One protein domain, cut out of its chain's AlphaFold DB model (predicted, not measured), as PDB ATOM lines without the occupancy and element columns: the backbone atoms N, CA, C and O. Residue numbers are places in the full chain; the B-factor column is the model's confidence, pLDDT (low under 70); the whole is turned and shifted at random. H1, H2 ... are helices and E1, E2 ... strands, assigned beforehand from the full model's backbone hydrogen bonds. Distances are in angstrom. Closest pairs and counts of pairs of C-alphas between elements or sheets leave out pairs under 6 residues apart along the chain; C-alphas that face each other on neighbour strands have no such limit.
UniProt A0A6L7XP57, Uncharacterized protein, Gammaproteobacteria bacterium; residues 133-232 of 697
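What this domain is: This is residues 133 to 232 of the 697 residues of an uncharacterized protein of Gammaproteobacteria bacterium (UniProt A0A6L7XP57). Helix H1 sits in the middle, between a sheet of three strands, E2, E5 and E4, and a two-stranded ribbon, E1 and E3; H2 runs beside H1, and the long link of residues 160 to 177 passes along H1's other side. The 100 printed residues hold E1, H1, E2, E3, H2, E4 and E5 in that order, a mixed class of helices and strands. The larger sheet, order E2 E5 E4, is mixed; E1 and E3 are antiparallel. The whole is compact, with a radius of gyration of the C-alphas of 12.4 A, and spans 35 by 27 by 20 A.

Where its parts are: E1, residues 138 to 143, 16.1 A, begins at C-alpha 138 (-46.715, 25.026, -9.959). H1, residues 148 to 159, measures 16.4 A, and E2, 178 to 183, 15.7 A. E3, 194 to 200, measures 15.1 A, and H2, 201 to 212, 16.3 A. E4, 215 to 220, measures 16.7 A; E5, 226 to 231, 15.5 A, ends at C-alpha 231 (-45.599, 34.406, 12.393).

How they stand to each other: E1 and E3 pair through N 141 and O 196, 2.9 A. H1's closest C-alpha pair with E1 is Ala 159 and Ile 139, 5.8 A. H1 is on the sheet E2 E5 E4, two layers with the helix on one face, at a height over the sheet of 10.0 A, along E2 at 14 degrees on the local plane. E2 and E5 are parallel, N 181 to O 228 2.8 A; E4 and E5 form a hairpin, N 217 to O 229 2.9 A. H2 touches H1 with residues 201 to 205 alone, closest C-alphas Leu 201 and Ala 159, 6.8 A, at a shallow tilt of 11 degrees, opposite ways. H2 only grazes the larger sheet, with residues 205 to 209. In H1 and H2 every O i to N i+4 pair is within hydrogen-bond range.

The domain as a whole: The two farthest C-alphas, Glu 192 and His 222, are 37.1 A apart. The printed part has no cut, and H1 to E2 is a long link. Mean pLDDT of the printed part is 90.2, and no printed residue is under 70.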
ATOM      1  N   PHE A 133     -40.047  19.724  -0.481       95.31
ATOM      2  CA  PHE A 133     -40.358  18.710  -1.500       95.31
ATOM      3  C   PHE A 133     -41.308  19.221  -2.585       95.31
ATOM      4  O   PHE A 133     -41.211  18.829  -3.750       95.31
ATOM      5  N   LEU A 134     -42.234  20.092  -2.196       95.12
ATOM      6  CA  LEU A 134     -43.238  20.666  -3.077       95.12
ATOM      7  C   LEU A 134     -42.807  22.021  -3.663       95.12
ATOM      8  O   LEU A 134     -43.575  22.590  -4.436       95.12
ATOM      9  N   GLU A 135     -41.608  22.532  -3.344       95.00
ATOM     10  CA  GLU A 135     -41.204  23.919  -3.639       95.00
ATOM     11  C   GLU A 135     -41.292  24.266  -5.132       95.00
ATOM     12  O   GLU A 135     -41.771  25.342  -5.484       95.00
ATOM     13  N   ASP A 136     -40.942  23.323  -6.007       94.06
ATOM     14  CA  ASP A 136     -40.933  23.507  -7.463       94.06
ATOM     15  C   ASP A 136     -42.302  23.267  -8.131       94.06
ATOM     16  O   ASP A 136     -42.446  23.410  -9.349       94.06
ATOM     17  N   ARG A 137     -43.336  22.873  -7.374       93.75
ATOM     18  CA  ARG A 137     -44.658  22.551  -7.934       93.75
ATOM     19  C   ARG A 137     -45.418  23.821  -8.277       93.75
ATOM     20  O   ARG A 137     -45.647  24.660  -7.413       93.75
ATOM     21  N   ALA A 138     -45.842  23.941  -9.533       92.62
ATOM     22  CA  ALA A 138     -46.715  25.026  -9.959       92.62
ATOM     23  C   ALA A 138     -48.092  24.906  -9.290       92.62
ATOM     24  O   ALA A 138     -48.709  23.841  -9.334       92.62
ATOM     25  N   ILE A 139     -48.573  26.004  -8.712       92.81
ATOM     26  CA  ILE A 139     -49.875  26.087  -8.048       92.81
ATOM     27  C   ILE A 139     -50.798  27.084  -8.757       92.81
ATOM     28  O   ILE A 139     -50.363  28.128  -9.249       92.81
ATOM     29  N   TRP A 140     -52.083  26.739  -8.807       89.50
ATOM     30  CA  TRP A 140     -53.140  27.480  -9.490       89.50
ATOM     31  C   TRP A 140     -54.371  27.610  -8.587       89.50
ATOM     32  O   TRP A 140     -55.237  26.738  -8.581       89.50
ATOM     33  N   GLY A 141     -54.445  28.682  -7.803       88.75
ATOM     34  CA  GLY A 141     -55.470  28.867  -6.775       88.75
ATOM     35  C   GLY A 141     -55.900  30.315  -6.609       88.75
ATOM     36  O   GLY A 141     -55.184  31.236  -6.988       88.75
ATOM     37  N   ALA A 142     -57.088  30.527  -6.052       87.69
ATOM     38  CA  ALA A 142     -57.587  31.849  -5.692       87.69
ATOM     39  C   ALA A 142     -58.348  31.759  -4.374       87.69
ATOM     40  O   ALA A 142     -59.226  30.922  -4.241       87.69
ATOM     41  N   TYR A 143     -58.028  32.623  -3.426       87.50
ATOM     42  CA  TYR A 143     -58.461  32.590  -2.036       87.50
ATOM     43  C   TYR A 143     -59.182  33.897  -1.705       87.50
ATOM     44  O   TYR A 143     -58.833  34.941  -2.253       87.50
ATOM     45  N   ARG A 144     -60.190  33.866  -0.831       81.94
ATOM     46  CA  ARG A 144     -60.948  35.053  -0.407       81.94
ATOM     47  C   ARG A 144     -61.492  34.851   0.991       81.94
ATOM     48  O   ARG A 144     -62.063  33.800   1.269       81.94
ATOM     49  N   GLY A 145     -61.378  35.880   1.825       80.06
ATOM     50  CA  GLY A 145     -61.977  35.906   3.154       80.06
ATOM     51  C   GLY A 145     -61.465  34.810   4.086       80.06
ATOM     52  O   GLY A 145     -62.231  34.359   4.924       80.06
ATOM     53  N   CYS A 146     -60.216  34.374   3.920       82.88
ATOM     54  CA  CYS A 146     -59.571  33.394   4.790       82.88
ATOM     55  C   CYS A 146     -58.293  33.981   5.394       82.88
ATOM     56  O   CYS A 146     -57.746  34.967   4.885       82.88
ATOM     57  N   SER A 147     -57.795  33.365   6.458       90.06
ATOM     58  CA  SER A 147     -56.525  33.748   7.065       90.06
ATOM     59  C   SER A 147     -55.347  33.435   6.142       90.06
ATOM     60  O   SER A 147     -55.412  32.567   5.262       90.06
ATOM     61  N   VAL A 148     -54.216  34.111   6.364       92.50
ATOM     62  CA  VAL A 148     -52.969  33.786   5.650       92.50
ATOM     63  C   VAL A 148     -52.522  32.342   5.912       92.50
ATOM     64  O   VAL A 148     -51.988  31.696   5.010       92.50
ATOM     65  N   GLY A 149     -52.770  31.814   7.116       94.56
ATOM     66  CA  GLY A 149     -52.471  30.425   7.464       94.56
ATOM     67  C   GLY A 149     -53.271  29.437   6.616       94.56
ATOM     68  O   GLY A 149     -52.689  28.548   5.997       94.56
ATOM     69  N   GLU A 150     -54.586  29.637   6.517       92.31
ATOM     70  CA  GLU A 150     -55.460  28.782   5.705       92.31
ATOM     71  C   GLU A 150     -55.131  28.861   4.216       92.31
ATOM     72  O   GLU A 150     -55.146  27.846   3.520       92.31
ATOM     73  N   MET A 151     -54.798  30.059   3.730       94.44
ATOM     74  CA  MET A 151     -54.364  30.281   2.353       94.44
ATOM     75  C   MET A 151     -53.096  29.472   2.034       94.44
ATOM     76  O   MET A 151     -53.029  28.798   1.004       94.44
ATOM     77  N   ILE A 152     -52.101  29.503   2.928       96.00
ATOM     78  CA  ILE A 152     -50.862  28.725   2.792       96.00
ATOM     79  C   ILE A 152     -51.159  27.219   2.817       96.00
ATOM     80  O   ILE A 152     -50.585  26.478   2.021       96.00
ATOM     81  N   GLY A 153     -52.071  26.752   3.674       95.06
ATOM     82  CA  GLY A 153     -52.439  25.333   3.717       95.06
ATOM     83  C   GLY A 153     -53.191  24.880   2.478       95.06
ATOM     84  O   GLY A 153     -52.873  23.829   1.921       95.06
ATOM     85  N   GLY A 154     -54.089  25.708   1.950       92.44
ATOM     86  CA  GLY A 154     -54.701  25.459   0.649       92.44
ATOM     87  C   GLY A 154     -53.660  25.371  -0.468       92.44
ATOM     88  O   GLY A 154     -53.693  24.438  -1.267       92.44
ATOM     89  N   ALA A 155     -52.679  26.274  -0.498       94.69
ATOM     90  CA  ALA A 155     -51.592  26.227  -1.478       94.69
ATOM     91  C   ALA A 155     -50.728  24.957  -1.350       94.69
ATOM     92  O   ALA A 155     -50.372  24.353  -2.362       94.69
ATOM     93  N   LEU A 156     -50.438  24.508  -0.124       95.12
ATOM     94  CA  LEU A 156     -49.703  23.264   0.125       95.12
ATOM     95  C   LEU A 156     -50.484  22.026  -0.323       95.12
ATOM     96  O   LEU A 156     -49.935  21.179  -1.026       95.12
ATOM     97  N   SER A 157     -51.769  21.954   0.034       92.06
ATOM     98  CA  SER A 157     -52.682  20.895  -0.410       92.06
ATOM     99  C   SER A 157     -52.717  20.820  -1.938       92.06
ATOM    100  O   SER A 157     -52.532  19.754  -2.521       92.06
ATOM    101  N   MET A 158     -52.843  21.966  -2.609       90.44
ATOM    102  CA  MET A 158     -52.834  22.052  -4.069       90.44
ATOM    103  C   MET A 158     -51.521  21.574  -4.693       90.44
ATOM    104  O   MET A 158     -51.542  20.812  -5.658       90.44
ATOM    105  N   ALA A 159     -50.376  21.984  -4.142       92.69
ATOM    106  CA  ALA A 159     -49.066  21.542  -4.619       92.69
ATOM    107  C   ALA A 159     -48.885  20.017  -4.497       92.69
ATOM    108  O   ALA A 159     -48.201  19.408  -5.323       92.69
ATOM    109  N   ALA A 160     -49.528  19.401  -3.501       89.19
ATOM    110  CA  ALA A 160     -49.581  17.954  -3.307       89.19
ATOM    111  C   ALA A 160     -50.647  17.237  -4.164       89.19
ATOM    112  O   ALA A 160     -50.758  16.015  -4.090       89.19
ATOM    113  N   GLY A 161     -51.413  17.960  -4.990       85.06
ATOM    114  CA  GLY A 161     -52.476  17.403  -5.837       85.06
ATOM    115  C   GLY A 161     -53.855  17.317  -5.170       85.06
ATOM    116  O   GLY A 161     -54.754  16.681  -5.717       85.06
ATOM    117  N   GLY A 162     -54.032  17.940  -4.005       83.00
ATOM    118  CA  GLY A 162     -55.315  18.090  -3.323       83.00
ATOM    119  C   GLY A 162     -56.224  19.158  -3.948       83.00
ATOM    120  O   GLY A 162     -55.920  19.765  -4.974       83.00
ATOM    121  N   ASN A 163     -57.364  19.416  -3.302       78.12
ATOM    122  CA  ASN A 163     -58.396  20.343  -3.797       78.12
ATOM    123  C   ASN A 163     -58.043  21.837  -3.644       78.12
ATOM    124  O   ASN A 163     -58.783  22.692  -4.124       78.12
ATOM    125  N   GLY A 164     -56.954  22.157  -2.943       84.31
ATOM    126  CA  GLY A 164     -56.486  23.526  -2.759       84.31
ATOM    127  C   GLY A 164     -57.368  24.438  -1.904       84.31
ATOM    128  O   GLY A 164     -57.149  25.650  -1.916       84.31
ATOM    129  N   ARG A 165     -58.353  23.890  -1.179       85.38
ATOM    130  CA  ARG A 165     -59.248  24.671  -0.310       85.38
ATOM    131  C   ARG A 165     -58.481  25.300   0.859       85.38
ATOM    132  O   ARG A 165     -57.550  24.662   1.351       85.38
ATOM    133  N   PRO A 166     -58.875  26.499   1.333       88.44
ATOM    134  CA  PRO A 166     -58.315  27.077   2.551       88.44
ATOM    135  C   PRO A 166     -58.409  26.081   3.714       88.44
ATOM    136  O   PRO A 166     -59.477  25.523   3.961       88.44
ATOM    137  N   THR A 167     -57.292  25.809   4.386       88.69
ATOM    138  CA  THR A 167     -57.239  24.855   5.506       88.69
ATOM    139  C   THR A 167     -56.002  25.088   6.365       88.69
ATOM    140  O   THR A 167     -54.949  25.453   5.848       88.69
ATOM    141  N   LEU A 168     -56.101  24.838   7.670       91.62
ATOM    142  CA  LEU A 168     -54.939  24.768   8.565       91.62
ATOM    143  C   LEU A 168     -54.303  23.370   8.600       91.62
ATOM    144  O   LEU A 168     -53.186  23.210   9.085       91.62
ATOM    145  N   GLU A 169     -54.982  22.369   8.047       91.38
ATOM    146  CA  GLU A 169     -54.561  20.970   8.015       91.38
ATOM    147  C   GLU A 169     -54.519  20.505   6.553       91.38
ATOM    148  O   GLU A 169     -55.471  19.908   6.042       91.38
ATOM    149  N   PRO A 170     -53.460  20.870   5.806       92.00
ATOM    150  CA  PRO A 170     -53.319  20.455   4.419       92.00
ATOM    151  C   PRO A 170     -53.206  18.933   4.293       92.00
ATOM    152  O   PRO A 170     -52.403  18.287   4.965       92.00
ATOM    153  N   VAL A 171     -53.961  18.368   3.351       86.56
ATOM    154  CA  VAL A 171     -53.873  16.948   2.998       86.56
ATOM    155  C   VAL A 171     -52.728  16.752   2.007       86.56
ATOM    156  O   VAL A 171     -52.800  17.209   0.868       86.56
ATOM    157  N   LEU A 172     -51.669  16.069   2.445       87.19
ATOM    158  CA  LEU A 172     -50.451  15.832   1.666       87.19
ATOM    159  C   LEU A 172     -50.252  14.324   1.450       87.19
ATOM    160  O   LEU A 172     -49.512  13.669   2.181       87.19
ATOM    161  N   SER A 173     -50.949  13.742   0.471       82.62
ATOM    162  CA  SER A 173     -50.936  12.290   0.241       82.62
ATOM    163  C   SER A 173     -49.516  11.734   0.067       82.62
ATOM    164  O   SER A 173     -48.784  12.139  -0.833       82.62
ATOM    165  N   GLY A 174     -49.139  10.776   0.921       81.12
ATOM    166  CA  GLY A 174     -47.822  10.125   0.896       81.12
ATOM    167  C   GLY A 174     -46.683  10.924   1.541       81.12
ATOM    168  O   GLY A 174     -45.555  10.436   1.583       81.12
ATOM    169  N   LEU A 175     -46.959  12.118   2.072       90.00
ATOM    170  CA  LEU A 175     -45.988  12.977   2.748       90.00
ATOM    171  C   LEU A 175     -46.282  13.056   4.259       90.00
ATOM    172  O   LEU A 175     -47.391  12.735   4.686       90.00
ATOM    173  N   PRO A 176     -45.302  13.474   5.084       91.12
ATOM    174  CA  PRO A 176     -45.538  13.799   6.491       91.12
ATOM    175  C   PRO A 176     -46.735  14.735   6.697       91.12
ATOM    176  O   PRO A 176     -46.931  15.669   5.916       91.12
ATOM    177  N   SER A 177     -47.498  14.513   7.771       91.81
ATOM    178  CA  SER A 177     -48.613  15.391   8.128       91.81
ATOM    179  C   SER A 177     -48.102  16.778   8.510       91.81
ATOM    180  O   SER A 177     -47.051  16.942   9.139       91.81
ATOM    181  N   VAL A 178     -48.854  17.797   8.102       94.50
ATOM    182  CA  VAL A 178     -48.528  19.198   8.349       94.50
ATOM    183  C   VAL A 178     -49.726  19.871   8.999       94.50
ATOM    184  O   VAL A 178     -50.841  19.776   8.496       94.50
ATOM    185  N   THR A 179     -49.473  20.604  10.078       95.69
ATOM    186  CA  THR A 179     -50.447  21.499  10.709       95.69
ATOM    187  C   THR A 179     -49.907  22.917  10.668       95.69
ATOM    188  O   THR A 179     -48.791  23.186  11.122       95.69
ATOM    189  N   ILE A 180     -50.703  23.844  10.153       95.00
ATOM    190  CA  ILE A 180     -50.376  25.263  10.125       95.00
ATOM    191  C   ILE A 180     -50.868  25.909  11.407       95.00
ATOM    192  O   ILE A 180     -52.037  25.816  11.773       95.00
ATOM    193  N   ARG A 181     -49.959  26.611  12.079       94.44
ATOM    194  CA  ARG A 181     -50.258  27.400  13.265       94.44
ATOM    195  C   ARG A 181     -50.101  28.887  12.942       94.44
ATOM    196  O   ARG A 181     -48.971  29.381  12.922       94.44
ATOM    197  N   PRO A 182     -51.197  29.614  12.687       91.19
ATOM    198  CA  PRO A 182     -51.129  31.059  12.551       91.19
ATOM    199  C   PRO A 182     -50.757  31.678  13.905       91.19
ATOM    200  O   PRO A 182     -51.313  31.343  14.949       91.19
ATOM    201  N   THR A 183     -49.744  32.536  13.924       90.69
ATOM    202  CA  THR A 183     -49.344  33.320  15.102       90.69
ATOM    203  C   THR A 183     -48.906  34.693  14.620       90.69
ATOM    204  O   THR A 183     -47.730  35.054  14.670       90.69
ATOM    205  N   HIS A 184     -49.863  35.420  14.061       89.19
ATOM    206  CA  HIS A 184     -49.659  36.700  13.403       89.19
ATOM    207  C   HIS A 184     -50.680  37.728  13.892       89.19
ATOM    208  O   HIS A 184     -51.638  37.384  14.580       89.19
ATOM    209  N   ARG A 185     -50.484  38.995  13.526       88.81
ATOM    210  CA  ARG A 185     -51.414  40.087  13.847       88.81
ATOM    211  C   ARG A 185     -52.845  39.889  13.282       88.81
ATOM    212  O   ARG A 185     -52.981  39.228  12.245       88.81
ATOM    213  N   PRO A 186     -53.883  40.514  13.890       84.12
ATOM    214  CA  PRO A 186     -55.297  40.317  13.522       84.12
ATOM    215  C   PRO A 186     -55.646  40.666  12.071       84.12
ATOM    216  O   PRO A 186     -56.440  39.983  11.436       84.12
ATOM    217  N   ALA A 187     -54.987  41.671  11.485       81.75
ATOM    218  CA  ALA A 187     -55.213  42.078  10.092       81.75
ATOM    219  C   ALA A 187     -54.936  40.968   9.051       81.75
ATOM    220  O   ALA A 187     -55.261  41.122   7.876       81.75
ATOM    221  N   LEU A 188     -54.315  39.857   9.460       87.88
ATOM    222  CA  LEU A 188     -54.000  38.705   8.611       87.88
ATOM    223  C   LEU A 188     -54.890  37.481   8.895       87.88
ATOM    224  O   LEU A 188     -54.720  36.442   8.252       87.88
ATOM    225  N   GLU A 189     -55.834  37.593   9.834       86.44
ATOM    226  CA  GLU A 189     -56.860  36.575  10.110       86.44
ATOM    227  C   GLU A 189     -57.914  36.522   9.003       86.44
ATOM    228  O   GLU A 189     -58.498  35.472   8.759       86.44
ATOM    229  N   ARG A 190     -58.093  37.619   8.258       84.38
ATOM    230  CA  ARG A 190     -58.994  37.670   7.110       84.38
ATOM    231  C   ARG A 190     -58.398  38.501   5.981       84.38
ATOM    232  O   ARG A 190     -58.443  39.725   5.995       84.38
ATOM    233  N   LEU A 191     -57.860  37.818   4.978       82.31
ATOM    234  CA  LEU A 191     -57.400  38.443   3.746       82.31
ATOM    235  C   LEU A 191     -58.581  38.659   2.798       82.31
ATOM    236  O   LEU A 191     -59.364  37.741   2.556       82.31
ATOM    237  N   GLU A 192     -58.678  39.855   2.216       78.56
ATOM    238  CA  GLU A 192     -59.695  40.156   1.203       78.56
ATOM    239  C   GLU A 192     -59.585  39.194   0.022       78.56
ATOM    240  O   GLU A 192     -60.577  38.582  -0.352       78.56
ATOM    241  N   TYR A 193     -58.386  38.979  -0.518       82.69
ATOM    242  CA  TYR A 193     -58.148  37.923  -1.496       82.69
ATOM    243  C   TYR A 193     -56.676  37.530  -1.602       82.69
ATOM    244  O   TYR A 193     -55.801  38.250  -1.126       82.69
ATOM    245  N   GLY A 194     -56.416  36.398  -2.253       88.56
ATOM    246  CA  GLY A 194     -55.092  35.940  -2.656       88.56
ATOM    247  C   GLY A 194     -55.154  35.137  -3.957       88.56
ATOM    248  O   GLY A 194     -56.139  34.448  -4.198       88.56
ATOM    249  N   VAL A 195     -54.130  35.189  -4.808       90.25
ATOM    250  CA  VAL A 195     -54.073  34.422  -6.068       90.25
ATOM    251  C   VAL A 195     -52.716  33.742  -6.230       90.25
ATOM    252  O   VAL A 195     -51.663  34.318  -5.962       90.25
ATOM    253  N   ALA A 196     -52.736  32.503  -6.703       91.12
ATOM    254  CA  ALA A 196     -51.588  31.757  -7.188       91.12
ATOM    255  C   ALA A 196     -51.833  31.416  -8.663       91.12
ATOM    256  O   ALA A 196     -52.750  30.666  -8.980       91.12
ATOM    257  N   ALA A 197     -51.042  31.992  -9.568       88.75
ATOM    258  CA  ALA A 197     -51.240  31.871 -11.015       88.75
ATOM    259  C   ALA A 197     -50.034  31.191 -11.683       88.75
ATOM    260  O   ALA A 197     -49.185  31.849 -12.280       88.75
ATOM    261  N   GLY A 198     -49.914  29.872 -11.520       86.81
ATOM    262  CA  GLY A 198     -48.918  29.049 -12.217       86.81
ATOM    263  C   GLY A 198     -47.487  29.173 -11.714       86.81
ATOM    264  O   GLY A 198     -46.564  28.635 -12.324       86.81
ATOM    265  N   ARG A 199     -47.295  29.860 -10.591       88.19
ATOM    266  CA  ARG A 199     -45.994  30.004  -9.940       88.19
ATOM    267  C   ARG A 199     -45.656  28.749  -9.158       88.19
ATOM    268  O   ARG A 199     -46.555  28.084  -8.646       88.19
ATOM    269  N   SER A 200     -44.365  28.458  -9.037       94.38
ATOM    270  CA  SER A 200     -43.914  27.423  -8.107       94.38
ATOM    271  C   SER A 200     -44.305  27.798  -6.672       94.38
ATOM    272  O   SER A 200     -44.311  28.981  -6.308       94.38
ATOM    273  N   LEU A 201     -44.653  26.800  -5.863       95.50
ATOM    274  CA  LEU A 201     -45.054  26.979  -4.472       95.50
ATOM    275  C   LEU A 201     -44.003  27.774  -3.688       95.50
ATOM    276  O   LEU A 201     -44.356  28.714  -2.983       95.50
ATOM    277  N   GLY A 202     -42.721  27.432  -3.831       94.19
ATOM    278  CA  GLY A 202     -41.625  28.090  -3.120       94.19
ATOM    279  C   GLY A 202     -41.521  29.576  -3.465       94.19
ATOM    280  O   GLY A 202     -41.407  30.420  -2.578       94.19
ATOM    281  N   GLU A 203     -41.639  29.924  -4.747       93.12
ATOM    282  CA  GLU A 203     -41.611  31.321  -5.184       93.12
ATOM    283  C   GLU A 203     -42.854  32.106  -4.775       93.12
ATOM    284  O   GLU A 203     -42.762  33.304  -4.504       93.12
ATOM    285  N   TRP A 204     -44.023  31.468  -4.787       94.12
ATOM    286  CA  TRP A 204     -45.262  32.095  -4.349       94.12
ATOM    287  C   TRP A 204     -45.259  32.317  -2.830       94.12
ATOM    288  O   TRP A 204     -45.559  33.421  -2.382       94.12
ATOM    289  N   LEU A 205     -44.821  31.327  -2.042       95.06
ATOM    290  CA  LEU A 205     -44.664  31.450  -0.590       95.06
ATOM    291  C   LEU A 205     -43.653  32.534  -0.225       95.06
ATOM    292  O   LEU A 205     -43.943  33.370   0.628       95.06
ATOM    293  N   ALA A 206     -42.488  32.565  -0.879       93.12
ATOM    294  CA  ALA A 206     -41.490  33.606  -0.643       93.12
ATOM    295  C   ALA A 206     -42.066  35.012  -0.878       93.12
ATOM    296  O   ALA A 206     -41.780  35.935  -0.114       93.12
ATOM    297  N   GLU A 207     -42.917  35.168  -1.894       91.94
ATOM    298  CA  GLU A 207     -43.573  36.436  -2.190       91.94
ATOM    299  C   GLU A 207     -44.652  36.801  -1.173       91.94
ATOM    300  O   GLU A 207     -44.634  37.915  -0.654       91.94
ATOM    301  N   VAL A 208     -45.539  35.866  -0.824       93.88
ATOM    302  CA  VAL A 208     -46.554  36.057   0.225       93.88
ATOM    303  C   VAL A 208     -45.894  36.468   1.543       93.88
ATOM    304  O   VAL A 208     -46.253  37.490   2.131       93.88
ATOM    305  N   LEU A 209     -44.885  35.717   1.986       94.25
ATOM    306  CA  LEU A 209     -44.176  35.973   3.239       94.25
ATOM    307  C   LEU A 209     -43.420  37.309   3.202       94.25
ATOM    308  O   LEU A 209     -43.511  38.089   4.148       94.25
ATOM    309  N   GLY A 210     -42.731  37.609   2.096       91.06
ATOM    310  CA  GLY A 210     -42.024  38.874   1.882       91.06
ATOM    311  C   GLY A 210     -42.949  40.091   1.869       91.06
ATOM    312  O   GLY A 210     -42.668  41.100   2.518       91.06
ATOM    313  N   LEU A 211     -44.084  40.006   1.171       87.81
ATOM    314  CA  LEU A 211     -45.041  41.108   1.070       87.81
ATOM    315  C   LEU A 211     -45.723  41.407   2.409       87.81
ATOM    316  O   LEU A 211     -45.932  42.590   2.711       87.81
ATOM    317  N   LEU A 212     -46.042  40.371   3.190       90.81
ATOM    318  CA  LEU A 212     -46.728  40.484   4.482       90.81
ATOM    319  C   LEU A 212     -45.772  40.692   5.670       90.81
ATOM    320  O   LEU A 212     -46.216  41.102   6.747       90.81
ATOM    321  N   GLY A 213     -44.469  40.458   5.480       91.56
ATOM    322  CA  GLY A 213     -43.464  40.525   6.544       91.56
ATOM    323  C   GLY A 213     -43.568  39.361   7.530       91.56
ATOM    324  O   GLY A 213     -43.345  39.548   8.723       91.56
ATOM    325  N   LEU A 214     -43.948  38.181   7.038       93.69
ATOM    326  CA  LEU A 214     -44.134  36.964   7.822       93.69
ATOM    327  C   LEU A 214     -42.932  36.038   7.674       93.69
ATOM    328  O   LEU A 214     -42.288  35.988   6.629       93.69
ATOM    329  N   ARG A 215     -42.674  35.230   8.695       92.62
ATOM    330  CA  ARG A 215     -41.752  34.099   8.608       92.62
ATOM    331  C   ARG A 215     -42.446  32.792   8.956       92.62
ATOM    332  O   ARG A 215     -43.479  32.776   9.623       92.62
ATOM    333  N   ILE A 216     -41.837  31.705   8.510       92.50
ATOM    334  CA  ILE A 216     -42.227  30.341   8.817       92.50
ATOM    335  C   ILE A 216     -41.176  29.716   9.728       92.50
ATOM    336  O   ILE A 216     -39.979  29.714   9.423       92.50
ATOM    337  N   GLU A 217     -41.650  29.147  10.831       91.75
ATOM    338  CA  GLU A 217     -40.876  28.302  11.734       91.75
ATOM    339  C   GLU A 217     -41.447  26.885  11.680       91.75
ATOM    340  O   GLU A 217     -42.652  26.694  11.828       91.75
ATOM    341  N   MET A 218     -40.593  25.886  11.467       92.56
ATOM    342  CA  MET A 218     -41.026  24.495  11.344       92.56
ATOM    343  C   MET A 218     -40.543  23.671  12.531       92.56
ATOM    344  O   MET A 218     -39.386  23.767  12.951       92.56
ATOM    345  N   LEU A 219     -41.428  22.829  13.055       91.06
ATOM    346  CA  LEU A 219     -41.112  21.899  14.126       91.06
ATOM    347  C   LEU A 219     -41.647  20.506  13.812       91.06
ATOM    348  O   LEU A 219     -42.850  20.278  13.854       91.06
ATOM    349  N   GLY A 220     -40.728  19.574  13.565       90.94
ATOM    350  CA  GLY A 220     -41.030  18.151  13.476       90.94
ATOM    351  C   GLY A 220     -41.100  17.472  14.844       90.94
ATOM    352  O   GLY A 220     -40.309  17.786  15.741       90.94
ATOM    353  N   ASN A 221     -42.007  16.510  14.999       90.00
ATOM    354  CA  ASN A 221     -42.082  15.650  16.180       90.00
ATOM    355  C   ASN A 221     -41.685  14.189  15.868       90.00
ATOM    356  O   ASN A 221     -41.433  13.795  14.725       90.00
ATOM    357  N   HIS A 222     -41.591  13.368  16.915       87.00
ATOM    358  CA  HIS A 222     -41.204  11.960  16.793       87.00
ATOM    359  C   HIS A 222     -42.300  11.082  16.163       87.00
ATOM    360  O   HIS A 222     -41.986   9.996  15.680       87.00
ATOM    361  N   GLN A 223     -43.548  11.564  16.116       86.25
ATOM    362  CA  GLN A 223     -44.689  10.894  15.483       86.25
ATOM    363  C   GLN A 223     -44.735  11.108  13.963       86.25
ATOM    364  O   GLN A 223     -45.486  10.426  13.283       86.25
ATOM    365  N   GLY A 224     -43.886  11.985  13.415       86.31
ATOM    366  CA  GLY A 224     -43.846  12.255  11.976       86.31
ATOM    367  C   GLY A 224     -44.675  13.464  11.551       86.31
ATOM    368  O   GLY A 224     -44.817  13.696  10.356       86.31
ATOM    369  N   GLU A 225     -45.171  14.252  12.501       92.00
ATOM    370  CA  GLU A 225     -45.954  15.455  12.228       92.00
ATOM    371  C   GLU A 225     -45.059  16.693  12.216       92.00
ATOM    372  O   GLU A 225     -44.070  16.787  12.958       92.00
ATOM    373  N   ILE A 226     -45.428  17.668  11.390       95.12
ATOM    374  CA  ILE A 226     -44.755  18.956  11.282       95.12
ATOM    375  C   ILE A 226     -45.734  20.071  11.627       95.12
ATOM    376  O   ILE A 226     -46.750  20.258  10.965       95.12
ATOM    377  N   VAL A 227     -45.369  20.886  12.611       94.56
ATOM    378  CA  VAL A 227     -46.054  22.149  12.882       94.56
ATOM    379  C   VAL A 227     -45.338  23.268  12.133       94.56
ATOM    380  O   VAL A 227     -44.142  23.486  12.337       94.56
ATOM    381  N   VAL A 228     -46.074  23.974  11.281       95.19
ATOM    382  CA  VAL A 228     -45.620  25.131  10.505       95.19
ATOM    383  C   VAL A 228     -46.215  26.385  11.136       95.19
ATOM    384  O   VAL A 228     -47.382  26.706  10.924       95.19
ATOM    385  N   SER A 229     -45.423  27.097  11.928       94.19
ATOM    386  CA  SER A 229     -45.846  28.357  12.539       94.19
ATOM    387  C   SER A 229     -45.636  29.510  11.562       94.19
ATOM    388  O   SER A 229     -44.497  29.802  11.197       94.19
ATOM    389  N   VAL A 230     -46.715  30.182  11.163       94.69
ATOM    390  CA  VAL A 230     -46.680  31.381  10.308       94.69
ATOM    391  C   VAL A 230     -46.781  32.607  11.212       94.69
ATOM    392  O   VAL A 230     -47.822  32.825  11.832       94.69
ATOM    393  N   THR A 231     -45.706  33.389  11.335       92.69
ATOM    394  CA  THR A 231     -45.599  34.406  12.393       92.69
ATOM    395  C   THR A 231     -44.838  35.670  11.996       92.69
ATOM    396  O   THR A 231     -43.892  35.627  11.215       92.69
ATOM    397  N   ASP A 232     -45.226  36.805  12.575       90.94
ATOM    398  CA  ASP A 232     -44.487  38.078  12.594       90.94
ATOM    399  C   ASP A 232     -44.006  38.470  14.009       90.94
ATOM    400  O   ASP A 232     -43.355  39.503  14.195       90.94
TER     401      ASP A 232